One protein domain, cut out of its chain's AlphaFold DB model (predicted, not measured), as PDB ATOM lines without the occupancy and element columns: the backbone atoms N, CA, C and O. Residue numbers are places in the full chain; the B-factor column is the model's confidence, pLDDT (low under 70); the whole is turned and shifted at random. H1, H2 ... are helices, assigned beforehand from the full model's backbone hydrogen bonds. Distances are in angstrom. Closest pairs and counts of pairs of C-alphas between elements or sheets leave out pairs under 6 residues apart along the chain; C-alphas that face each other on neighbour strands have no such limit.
ATOM      1  N   ASN A 111     121.574 108.521  94.337       80.81
ATOM      2  CA  ASN A 111     121.501 109.241  95.602       80.81
ATOM      3  C   ASN A 111     121.654 108.283  96.797       80.81
ATOM      4  O   ASN A 111     121.473 107.068  96.679       80.81
ATOM      5  N   ASN A 112     121.908 108.858  97.975       83.50
ATOM      6  CA  ASN A 112     122.074 108.119  99.232       83.50
ATOM      7  C   ASN A 112     120.830 107.303  99.634       83.50
ATOM      8  O   ASN A 112     120.963 106.252 100.257       83.50
ATOM      9  N   THR A 113     119.624 107.756  99.275       85.88
ATOM     10  CA  THR A 113     118.378 107.024  99.564       85.88
ATOM     11  C   THR A 113     118.320 105.731  98.758       85.88
ATOM     12  O   THR A 113     118.006 104.670  99.291       85.88
ATOM     13  N   TYR A 114     118.677 105.788  97.480       84.12
ATOM     14  CA  TYR A 114     118.734 104.616  96.621       84.12
ATOM     15  C   TYR A 114     119.862 103.654  97.023       84.12
ATOM     16  O   TYR A 114     119.641 102.443  97.056       84.12
ATOM     17  N   ALA A 115     121.029 104.176  97.416       82.31
ATOM     18  CA  ALA A 115     122.134 103.372  97.947       82.31
ATOM     19  C   ALA A 115     121.717 102.560  99.190       82.31
ATOM     20  O   ALA A 115     121.953 101.350  99.278       82.31
ATOM     21  N   ASP A 116     121.029 103.206 100.136       87.38
ATOM     22  CA  ASP A 116     120.524 102.549 101.343       87.38
ATOM     23  C   ASP A 116     119.421 101.525 101.030       87.38
ATOM     24  O   ASP A 116     119.368 100.465 101.661       87.38
ATOM     25  N   LEU A 117     118.555 101.804 100.046       88.62
ATOM     26  CA  LEU A 117     117.544 100.848  99.586       88.62
ATOM     27  C   LEU A 117     118.201  99.603  98.978       88.62
ATOM     28  O   LEU A 117     117.794  98.482  99.289       88.62
ATOM     29  N   MET A 118     119.225  99.780  98.142       85.38
ATOM     30  CA  MET A 118     119.946  98.663  97.534       85.38
ATOM     31  C   MET A 118     120.696  97.840  98.569       85.38
ATOM     32  O   MET A 118     120.626  96.610  98.547       85.38
ATOM     33  N   THR A 119     121.305  98.502  99.550       86.19
ATOM     34  CA  THR A 119     121.904  97.832 100.704       86.19
ATOM     35  C   THR A 119     120.874  96.968 101.435       86.19
ATOM     36  O   THR A 119     121.148  95.804 101.722       86.19
ATOM     37  N   LEU A 120     119.669  97.490 101.688       87.69
ATOM     38  CA  LEU A 120     118.582  96.744 102.326       87.69
ATOM     39  C   LEU A 120     118.164  95.525 101.490       87.69
ATOM     40  O   LEU A 120     118.060  94.421 102.027       87.69
ATOM     41  N   VAL A 121     117.951  95.706 100.185       84.69
ATOM     42  CA  VAL A 121     117.545  94.634  99.259       84.69
ATOM     43  C   VAL A 121     118.586  93.516  99.215       84.69
ATOM     44  O   VAL A 121     118.216  92.344  99.285       84.69
ATOM     45  N   ILE A 122     119.872  93.869  99.152       80.12
ATOM     46  CA  ILE A 122     120.987  92.916  99.108       80.12
ATOM     47  C   ILE A 122     121.134  92.199 100.451       80.12
ATOM     48  O   ILE A 122     121.135  90.972 100.496       80.12
ATOM     49  N   GLN A 123     121.194  92.937 101.564       84.94
ATOM     50  CA  GLN A 123     121.388  92.356 102.900       84.94
ATOM     51  C   GLN A 123     120.276  91.385 103.307       84.94
ATOM     52  O   GLN A 123     120.499  90.497 104.134       84.94
ATOM     53  N   HIS A 124     119.073  91.565 102.759       84.25
ATOM     54  CA  HIS A 124     117.899  90.768 103.093       84.25
ATOM     55  C   HIS A 124     117.415  89.856 101.961       84.25
ATOM     56  O   HIS A 124     116.353  89.256 102.108       84.25
ATOM     57  N   ASN A 125     118.188  89.701 100.877       83.31
ATOM     58  CA  ASN A 125     117.850  88.859  99.721       83.31
ATOM     59  C   ASN A 125     116.426  89.106  99.186       83.31
ATOM     60  O   ASN A 125     115.679  88.168  98.896       83.31
ATOM     61  N   LEU A 126     116.024  90.374  99.084       84.31
ATOM     62  CA  LEU A 126     114.678  90.728  98.643       84.31
ATOM     63  C   LEU A 126     114.546  90.583  97.124       84.31
ATOM     64  O   LEU A 126     115.407  91.026  96.361       84.31
ATOM     65  N   ASN A 127     113.444  89.977  96.676       84.88
ATOM     66  CA  ASN A 127     113.120  89.903  95.252       84.88
ATOM     67  C   ASN A 127     112.616  91.257  94.721       84.88
ATOM     68  O   ASN A 127     112.230  92.143  95.487       84.88
ATOM     69  N   ASN A 128     112.567  91.405  93.395       83.00
ATOM     70  CA  ASN A 128     112.202  92.676  92.756       83.00
ATOM     71  C   ASN A 128     110.773  93.111  93.116       83.00
ATOM     72  O   ASN A 128     110.503  94.300  93.273       83.00
ATOM     73  N   LYS A 129     109.863  92.155  93.350       85.38
ATOM     74  CA  LYS A 129     108.494  92.434  93.806       85.38
ATOM     75  C   LYS A 129     108.480  93.082  95.197       85.38
ATOM     76  O   LYS A 129     107.778  94.069  95.389       85.38
ATOM     77  N   ALA A 130     109.264  92.556  96.139       85.88
ATOM     78  CA  ALA A 130     109.416  93.102  97.485       85.88
ATOM     79  C   ALA A 130     110.128  94.463  97.461       85.88
ATOM     80  O   ALA A 130     109.677  95.398  98.118       85.88
ATOM     81  N   GLY A 131     111.178  94.607  96.646       87.81
ATOM     82  CA  GLY A 131     111.853  95.891  96.427       87.81
ATOM     83  C   GLY A 131     110.898  96.974  95.912       87.81
ATOM     84  O   GLY A 131     110.811  98.056  96.491       87.81
ATOM     85  N   ASN A 132     110.092  96.654  94.897       87.50
ATOM     86  CA  ASN A 132     109.066  97.556  94.368       87.50
ATOM     87  C   ASN A 132     107.980  97.883  95.403       87.50
ATOM     88  O   ASN A 132     107.494  99.012  95.450       87.50
ATOM     89  N   ALA A 133     107.596  96.924  96.249       90.62
ATOM     90  CA  ALA A 133     106.645  97.173  97.329       90.62
ATOM     91  C   ALA A 133     107.205  98.150  98.379       90.62
ATOM     92  O   ALA A 133     106.470  99.026  98.830       90.62
ATOM     93  N   ILE A 134     108.500  98.066  98.709       91.62
ATOM     94  CA  ILE A 134     109.172  99.010  99.620       91.62
ATOM     95  C   ILE A 134     109.194 100.420  99.028       91.62
ATOM     96  O   ILE A 134     108.878 101.376  99.732       91.62
ATOM     97  N   ILE A 135     109.501 100.551  97.734       90.00
ATOM     98  CA  ILE A 135     109.451 101.836  97.019       90.00
ATOM     99  C   ILE A 135     108.044 102.439  97.105       90.00
ATOM    100  O   ILE A 135     107.883 103.591  97.501       90.00
ATOM    101  N   ARG A 136     107.002 101.656  96.790       90.88
ATOM    102  CA  ARG A 136     105.604 102.123  96.869       90.88
ATOM    103  C   ARG A 136     105.215 102.530  98.285       90.88
ATOM    104  O   ARG A 136     104.577 103.561  98.462       90.88
ATOM    105  N   PHE A 137     105.603 101.734  99.279       92.69
ATOM    106  CA  PHE A 137     105.371 102.030 100.687       92.69
ATOM    107  C   PHE A 137     106.019 103.361 101.093       92.69
ATOM    108  O   PHE A 137     105.353 104.223 101.664       92.69
ATOM    109  N   PHE A 138     107.292 103.563 100.744       91.75
ATOM    110  CA  PHE A 138     108.019 104.795 101.035       91.75
ATOM    111  C   PHE A 138     107.380 106.013 100.353       91.75
ATOM    112  O   PHE A 138     107.148 107.034 100.998       91.75
ATOM    113  N   ASN A 139     107.023 105.889  99.074       89.62
ATOM    114  CA  ASN A 139     106.422 106.978  98.301       89.62
ATOM    115  C   ASN A 139     105.017 107.344  98.787       89.62
ATOM    116  O   ASN A 139     104.616 108.496  98.670       89.62
ATOM    117  N   LYS A 140     104.269 106.382  99.341       90.19
ATOM    118  CA  LYS A 140     102.931 106.621  99.898       90.19
ATOM    119  C   LYS A 140     102.969 107.410 101.210       90.19
ATOM    120  O   LYS A 140     102.057 108.189 101.458       90.19
ATOM    121  N   HIS A 141     103.980 107.178 102.051       90.19
ATOM    122  CA  HIS A 141     103.989 107.655 103.445       90.19
ATOM    123  C   HIS A 141     105.070 108.690 103.775       90.19
ATOM    124  O   HIS A 141     105.069 109.226 104.880       90.19
ATOM    125  N   SER A 142     106.007 108.965 102.867       86.06
ATOM    126  CA  SER A 142     106.999 110.031 103.055       86.06
ATOM    127  C   SER A 142     106.400 111.415 102.777       86.06
ATOM    128  O   SER A 142     105.520 111.562 101.934       86.06
ATOM    129  N   ASN A 143     106.904 112.454 103.451       79.19
ATOM    130  CA  ASN A 143     106.466 113.844 103.240       79.19
ATOM    131  C   ASN A 143     107.269 114.552 102.131       79.19
ATOM    132  O   ASN A 143     107.535 115.753 102.203       79.19
ATOM    133  N   LEU A 144     107.708 113.812 101.112       79.75
ATOM    134  CA  LEU A 144     108.543 114.344 100.039       79.75
ATOM    135  C   LEU A 144     107.682 114.763  98.843       79.75
ATOM    136  O   LEU A 144     106.889 113.977  98.339       79.75
ATOM    137  N   LEU A 145     107.877 115.996  98.361       72.19
ATOM    138  CA  LEU A 145     107.209 116.501  97.151       72.19
ATOM    139  C   LEU A 145     107.638 115.735  95.891       72.19
ATOM    140  O   LEU A 145     106.859 115.595  94.951       72.19
ATOM    141  N   PHE A 228      94.908  99.591 113.567       62.88
ATOM    142  CA  PHE A 228      96.355  99.741 113.593       62.88
ATOM    143  C   PHE A 228      96.661 101.147 114.130       62.88
ATOM    144  O   PHE A 228      95.962 102.092 113.762       62.88
ATOM    145  N   PRO A 229      97.713 101.327 114.951       65.75
ATOM    146  CA  PRO A 229      98.038 102.623 115.549       65.75
ATOM    147  C   PRO A 229      98.106 103.771 114.531       65.75
ATOM    148  O   PRO A 229      98.007 104.933 114.912       65.75
ATOM    149  N   ASN A 230      98.317 103.449 113.251       80.06
ATOM    150  CA  ASN A 230      98.034 104.305 112.109       80.06
ATOM    151  C   ASN A 230      98.046 103.488 110.800       80.06
ATOM    152  O   ASN A 230      98.553 102.361 110.743       80.06
ATOM    153  N   ASN A 231      97.567 104.115 109.722       84.31
ATOM    154  CA  ASN A 231      97.562 103.561 108.363       84.31
ATOM    155  C   ASN A 231      98.966 103.206 107.840       84.31
ATOM    156  O   ASN A 231      99.122 102.249 107.085       84.31
ATOM    157  N   THR A 232     100.008 103.937 108.251       86.62
ATOM    158  CA  THR A 232     101.392 103.661 107.834       86.62
ATOM    159  C   THR A 232     101.892 102.333 108.397       86.62
ATOM    160  O   THR A 232     102.517 101.549 107.686       86.62
ATOM    161  N   TYR A 233     101.576 102.024 109.653       83.00
ATOM    162  CA  TYR A 233     101.910 100.735 110.247       83.00
ATOM    163  C   TYR A 233     101.078  99.589 109.649       83.00
ATOM    164  O   TYR A 233     101.628  98.514 109.411       83.00
ATOM    165  N   ALA A 234      99.799  99.817 109.331       79.94
ATOM    166  CA  ALA A 234      98.954  98.835 108.639       79.94
ATOM    167  C   ALA A 234      99.545  98.412 107.278       79.94
ATOM    168  O   ALA A 234      99.674  97.222 106.973       79.94
ATOM    169  N   ASP A 235      99.976  99.393 106.481       85.25
ATOM    170  CA  ASP A 235     100.596  99.150 105.177       85.25
ATOM    171  C   ASP A 235     101.959  98.451 105.304       85.25
ATOM    172  O   ASP A 235     102.286  97.582 104.491       85.25
ATOM    173  N   LEU A 236     102.743  98.770 106.343       87.25
ATOM    174  CA  LEU A 236     103.997  98.065 106.629       87.25
ATOM    175  C   LEU A 236     103.742  96.589 106.963       87.25
ATOM    176  O   LEU A 236     104.435  95.716 106.443       87.25
ATOM    177  N   MET A 237     102.748  96.296 107.807       82.31
ATOM    178  CA  MET A 237     102.400  94.916 108.166       82.31
ATOM    179  C   MET A 237     101.905  94.130 106.951       82.31
ATOM    180  O   MET A 237     102.292  92.977 106.767       82.31
ATOM    181  N   THR A 238     101.136  94.774 106.074       82.69
ATOM    182  CA  THR A 238     100.716  94.187 104.796       82.69
ATOM    183  C   THR A 238     101.923  93.803 103.941       82.69
ATOM    184  O   THR A 238     101.998  92.672 103.463       82.69
ATOM    185  N   LEU A 239     102.907  94.698 103.802       84.56
ATOM    186  CA  LEU A 239     104.145  94.435 103.063       84.56
ATOM    187  C   LEU A 239     104.915  93.248 103.663       84.56
ATOM    188  O   LEU A 239     105.329  92.345 102.935       84.56
ATOM    189  N   VAL A 240     105.073  93.222 104.988       81.25
ATOM    190  CA  VAL A 240     105.791  92.163 105.716       81.25
ATOM    191  C   VAL A 240     105.140  90.799 105.502       81.25
ATOM    192  O   VAL A 240     105.843  89.838 105.194       81.25
ATOM    193  N   ILE A 241     103.810  90.723 105.604       76.06
ATOM    194  CA  ILE A 241     103.046  89.483 105.422       76.06
ATOM    195  C   ILE A 241     103.095  89.029 103.960       76.06
ATOM    196  O   ILE A 241     103.454  87.887 103.681       76.06
ATOM    197  N   GLN A 242     102.792  89.923 103.012       80.75
ATOM    198  CA  GLN A 242     102.740  89.593 101.581       80.75
ATOM    199  C   GLN A 242     104.082  89.108 101.028       80.75
ATOM    200  O   GLN A 242     104.112  88.298 100.100       80.75
ATOM    201  N   HIS A 243     105.186  89.607 101.582       80.94
ATOM    202  CA  HIS A 243     106.535  89.263 101.145       80.94
ATOM    203  C   HIS A 243     107.278  88.332 102.107       80.94
ATOM    204  O   HIS A 243     108.464  88.084 101.898       80.94
ATOM    205  N   ASN A 244     106.588  87.790 103.119       77.19
ATOM    206  CA  ASN A 244     107.135  86.866 104.115       77.19
ATOM    207  C   ASN A 244     108.462  87.365 104.725       77.19
ATOM    208  O   ASN A 244     109.441  86.622 104.845       77.19
ATOM    209  N   LEU A 245     108.517  88.662 105.043       80.31
ATOM    210  CA  LEU A 245     109.723  89.305 105.551       80.31
ATOM    211  C   LEU A 245     109.954  88.923 107.009       80.31
ATOM    212  O   LEU A 245     109.054  89.012 107.840       80.31
ATOM    213  N   ASN A 246     111.191  88.557 107.343       78.75
ATOM    214  CA  ASN A 246     111.562  88.347 108.738       78.75
ATOM    215  C   ASN A 246     111.672  89.682 109.503       78.75
ATOM    216  O   ASN A 246     111.803  90.761 108.915       78.75
ATOM    217  N   ASN A 247     111.686  89.598 110.835       79.62
ATOM    218  CA  ASN A 247     111.734  90.773 111.713       79.62
ATOM    219  C   ASN A 247     112.963  91.655 111.447       79.62
ATOM    220  O   ASN A 247     112.872  92.877 111.513       79.62
ATOM    221  N   LYS A 248     114.108  91.061 111.079       83.81
ATOM    222  CA  LYS A 248     115.334  91.805 110.757       83.81
ATOM    223  C   LYS A 248     115.154  92.666 109.501       83.81
ATOM    224  O   LYS A 248     115.504  93.844 109.526       83.81
ATOM    225  N   ALA A 249     114.593  92.091 108.438       85.06
ATOM    226  CA  ALA A 249     114.326  92.774 107.176       85.06
ATOM    227  C   ALA A 249     113.319  93.902 107.373       85.06
ATOM    228  O   ALA A 249     113.546  95.032 106.949       85.06
ATOM    229  N   GLY A 250     112.235  93.639 108.089       86.06
ATOM    230  CA  GLY A 250     111.245  94.673 108.290       86.06
ATOM    231  C   GLY A 250     111.656  95.753 109.316       86.06
ATOM    232  O   GLY A 250     111.329  96.921 109.117       86.06
ATOM    233  N   ASN A 251     112.498  95.446 110.315       86.56
ATOM    234  CA  ASN A 251     113.186  96.474 111.118       86.56
ATOM    235  C   ASN A 251     114.135  97.327 110.257       86.56
ATOM    236  O   ASN A 251     114.308  98.520 110.509       86.56
ATOM    237  N   ALA A 252     114.767  96.745 109.233       89.69
ATOM    238  CA  ALA A 252     115.561  97.506 108.273       89.69
ATOM    239  C   ALA A 252     114.691  98.449 107.431       89.69
ATOM    240  O   ALA A 252     115.089  99.595 107.245       89.69
ATOM    241  N   ILE A 253     113.486  98.032 107.022       91.50
ATOM    242  CA  ILE A 253     112.522  98.897 106.316       91.50
ATOM    243  C   ILE A 253     112.092 100.075 107.195       91.50
ATOM    244  O   ILE A 253     112.091 101.210 106.727       91.50
ATOM    245  N   ILE A 254     111.796  99.839 108.477       90.38
ATOM    246  CA  ILE A 254     111.485 100.913 109.436       90.38
ATOM    247  C   ILE A 254     112.644 101.911 109.523       90.38
ATOM    248  O   ILE A 254     112.431 103.118 109.428       90.38
ATOM    249  N   ARG A 255     113.882 101.425 109.692       91.12
ATOM    250  CA  ARG A 255     115.072 102.291 109.773       91.12
ATOM    251  C   ARG A 255     115.280 103.089 108.489       91.12
ATOM    252  O   ARG A 255     115.539 104.284 108.568       91.12
ATOM    253  N   PHE A 256     115.138 102.439 107.337       92.62
ATOM    254  CA  PHE A 256     115.209 103.070 106.023       92.62
ATOM    255  C   PHE A 256     114.174 104.194 105.888       92.62
ATOM    256  O   PHE A 256     114.527 105.331 105.582       92.62
ATOM    257  N   PHE A 257     112.911 103.906 106.204       91.81
ATOM    258  CA  PHE A 257     111.832 104.885 106.155       91.81
ATOM    259  C   PHE A 257     112.087 106.062 107.106       91.81
ATOM    260  O   PHE A 257     111.989 107.218 106.704       91.81
ATOM    261  N   ASN A 258     112.479 105.791 108.352       89.88
ATOM    262  CA  ASN A 258     112.743 106.828 109.353       89.88
ATOM    263  C   ASN A 258     113.926 107.724 108.979       89.88
ATOM    264  O   ASN A 258     113.921 108.903 109.321       89.88
ATOM    265  N   LYS A 259     114.927 107.177 108.281       90.94
ATOM    266  CA  LYS A 259     116.098 107.928 107.823       90.94
ATOM    267  C   LYS A 259     115.753 108.908 106.697       90.94
ATOM    268  O   LYS A 259     116.297 110.005 106.687       90.94
ATOM    269  N   HIS A 260     114.858 108.525 105.781       89.12
ATOM    270  CA  HIS A 260     114.674 109.238 104.506       89.12
ATOM    271  C   HIS A 260     113.311 109.921 104.320       89.12
ATOM    272  O   HIS A 260     113.153 110.714 103.400       89.12
ATOM    273  N   SER A 261     112.310 109.655 105.166       85.56
ATOM    274  CA  SER A 261     110.927 110.151 104.979       85.56
ATOM    275  C   SER A 261     110.707 111.645 105.271       85.56
ATOM    276  O   SER A 261     109.611 112.148 105.010       85.56
ATOM    277  N   ASN A 262     111.712 112.353 105.803       82.06
ATOM    278  CA  ASN A 262     111.644 113.760 106.236       82.06
ATOM    279  C   ASN A 262     110.503 114.076 107.228       82.06
ATOM    280  O   ASN A 262     109.987 115.193 107.278       82.06
ATOM    281  N   LEU A 263     110.115 113.099 108.051       83.00
ATOM    282  CA  LEU A 263     109.118 113.267 109.108       83.00
ATOM    283  C   LEU A 263     109.785 113.659 110.434       83.00
ATOM    284  O   LEU A 263     110.709 112.989 110.888       83.00
ATOM    285  N   LEU A 264     109.280 114.713 111.092       77.81
ATOM    286  CA  LEU A 264     109.745 115.135 112.427       77.81
ATOM    287  C   LEU A 264     109.483 114.065 113.499       77.81
ATOM    288  O   LEU A 264     110.260 113.910 114.439       77.81
ATOM    289  N   THR A 265     108.391 113.317 113.349       80.75
ATOM    290  CA  THR A 265     108.022 112.179 114.194       80.75
ATOM    291  C   THR A 265     107.678 110.998 113.303       80.75
ATOM    292  O   THR A 265     106.797 111.113 112.450       80.75
ATOM    293  N   SER A 266     108.350 109.863 113.500       81.19
ATOM    294  CA  SER A 266     108.037 108.661 112.731       81.19
ATOM    295  C   SER A 266     106.651 108.109 113.105       81.19
ATOM    296  O   SER A 266     106.389 107.921 114.296       81.19
ATOM    297  N   PRO A 267     105.785 107.800 112.121       82.75
ATOM    298  CA  PRO A 267     104.534 107.076 112.336       82.75
ATOM    299  C   PRO A 267     104.774 105.579 112.585       82.75
ATOM    300  O   PRO A 267     103.863 104.863 112.998       82.75
ATOM    301  N   LEU A 268     105.985 105.079 112.334       83.75
ATOM    302  CA  LEU A 268     106.334 103.679 112.519       83.75
ATOM    303  C   LEU A 268     106.896 103.425 113.927       83.75
ATOM    304  O   LEU A 268     107.598 104.273 114.488       83.75
ATOM    305  N   PRO A 269     106.642 102.237 114.503       75.88
ATOM    306  CA  PRO A 269     107.288 101.821 115.743       75.88
ATOM    307  C   PRO A 269     108.811 101.734 115.578       75.88
ATOM    308  O   PRO A 269     109.330 101.693 114.466       75.88
ATOM    309  N   LYS A 270     109.553 101.644 116.690       76.69
ATOM    310  CA  LYS A 270     111.023 101.497 116.635       76.69
ATOM    311  C   LYS A 270     111.454 100.174 115.991       76.69
ATOM    312  O   LYS A 270     112.465 100.144 115.302       76.69
ATOM    313  N   ASN A 271     110.679  99.115 116.222       72.12
ATOM    314  CA  ASN A 271     110.860  97.773 115.673       72.12
ATOM    315  C   ASN A 271     109.489  97.214 115.264       72.12
ATOM    316  O   ASN A 271     108.484  97.534 115.897       72.12
ATOM    317  N   ILE A 272     109.444  96.321 114.277       68.00
ATOM    318  CA  ILE A 272     108.242  95.582 113.864       68.00
ATOM    319  C   ILE A 272     107.618  94.822 115.029       68.00
ATOM    320  O   ILE A 272     106.397  94.770 115.159       68.00
ATOM    321  N   GLU A 273     108.459  94.270 115.902       64.25
ATOM    322  CA  GLU A 273     108.057  93.412 117.017       64.25
ATOM    323  C   GLU A 273     107.283  94.143 118.128       64.25
ATOM    324  O   GLU A 273     106.831  93.503 119.078       64.25
ATOM    325  N   GLN A 274     107.083  95.464 118.041       54.88
ATOM    326  CA  GLN A 274     106.631  96.273 119.179       54.88
ATOM    327  C   GLN A 274     105.222  95.997 119.724       54.88
ATOM    328  O   GLN A 274     104.845  96.629 120.712       54.88
ATOM    329  N   ASN A 275     104.461  95.044 119.185       58.62
ATOM    330  CA  ASN A 275     103.107  94.794 119.670       58.62
ATOM    331  C   ASN A 275     102.890  93.444 120.351       58.62
ATOM    332  O   ASN A 275     102.121  93.415 121.301       58.62
ATOM    333  N   ILE A 276     103.545  92.337 119.973       68.06
ATOM    334  CA  ILE A 276     103.159  91.036 120.559       68.06
ATOM    335  C   ILE A 276     103.598  90.880 122.016       68.06
ATOM    336  O   ILE A 276     102.836  90.359 122.823       68.06
TER     337      ILE A 276
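Overview. This is residues 111 to 145 and 228 to 276 of the 523 residues of an uncharacterized protein of Diversispora epigaea (UniProt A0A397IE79). Two pairs of side-by-side helices, H1 with H4 and H2 with H3, form two layers crossed at a steep tilt. They make an up-and-down bundle, each helix running against the one before it. The 84 printed residues hold H1, H2, H3 and H4 in that order and no named strand; the class is all helix. The whole is compact, radius of gyration of the C-alphas 11.8 A, spanning 31 by 29 by 17 A.

Along the chain. H1, residues 112 to 123, starts at C-alpha (122.074, 108.119, 99.232) and measures 16.2 A. H2 is residues 128 to 141, 20.2 A; H3, residues 231 to 242, 16.4 A. H4, residues 247 to 260, 20.0 A, ends at C-alpha (114.674, 109.238, 104.506).

Arrangement. H1 and H4 touch, opposite ways at a shallow tilt of 4 degrees; their closest C-alphas, Thr 113 and His 260, are 6.6 A apart. H2 and H3 touch, opposite ways at a shallow 6 degrees, closest C-alphas His 141 and Thr 232, 6.5 A. H2 and H4 are close but not clearly touching, at a steep 44 degrees, closest C-alphas Phe 138 and Phe 257, 6.4 A. H1 and H3 are apart. In H1, H2, H3 and H4 every O i to N i+4 pair is within hydrogen-bond range.

Size, cuts and confidence. Residues 146 to 227 are not printed; C-alphas 145 and 228 are 25.9 A apart. Residues 261 to 276 hold no named element. Residues 228 to 229 and 272 to 276 have pLDDT under 70.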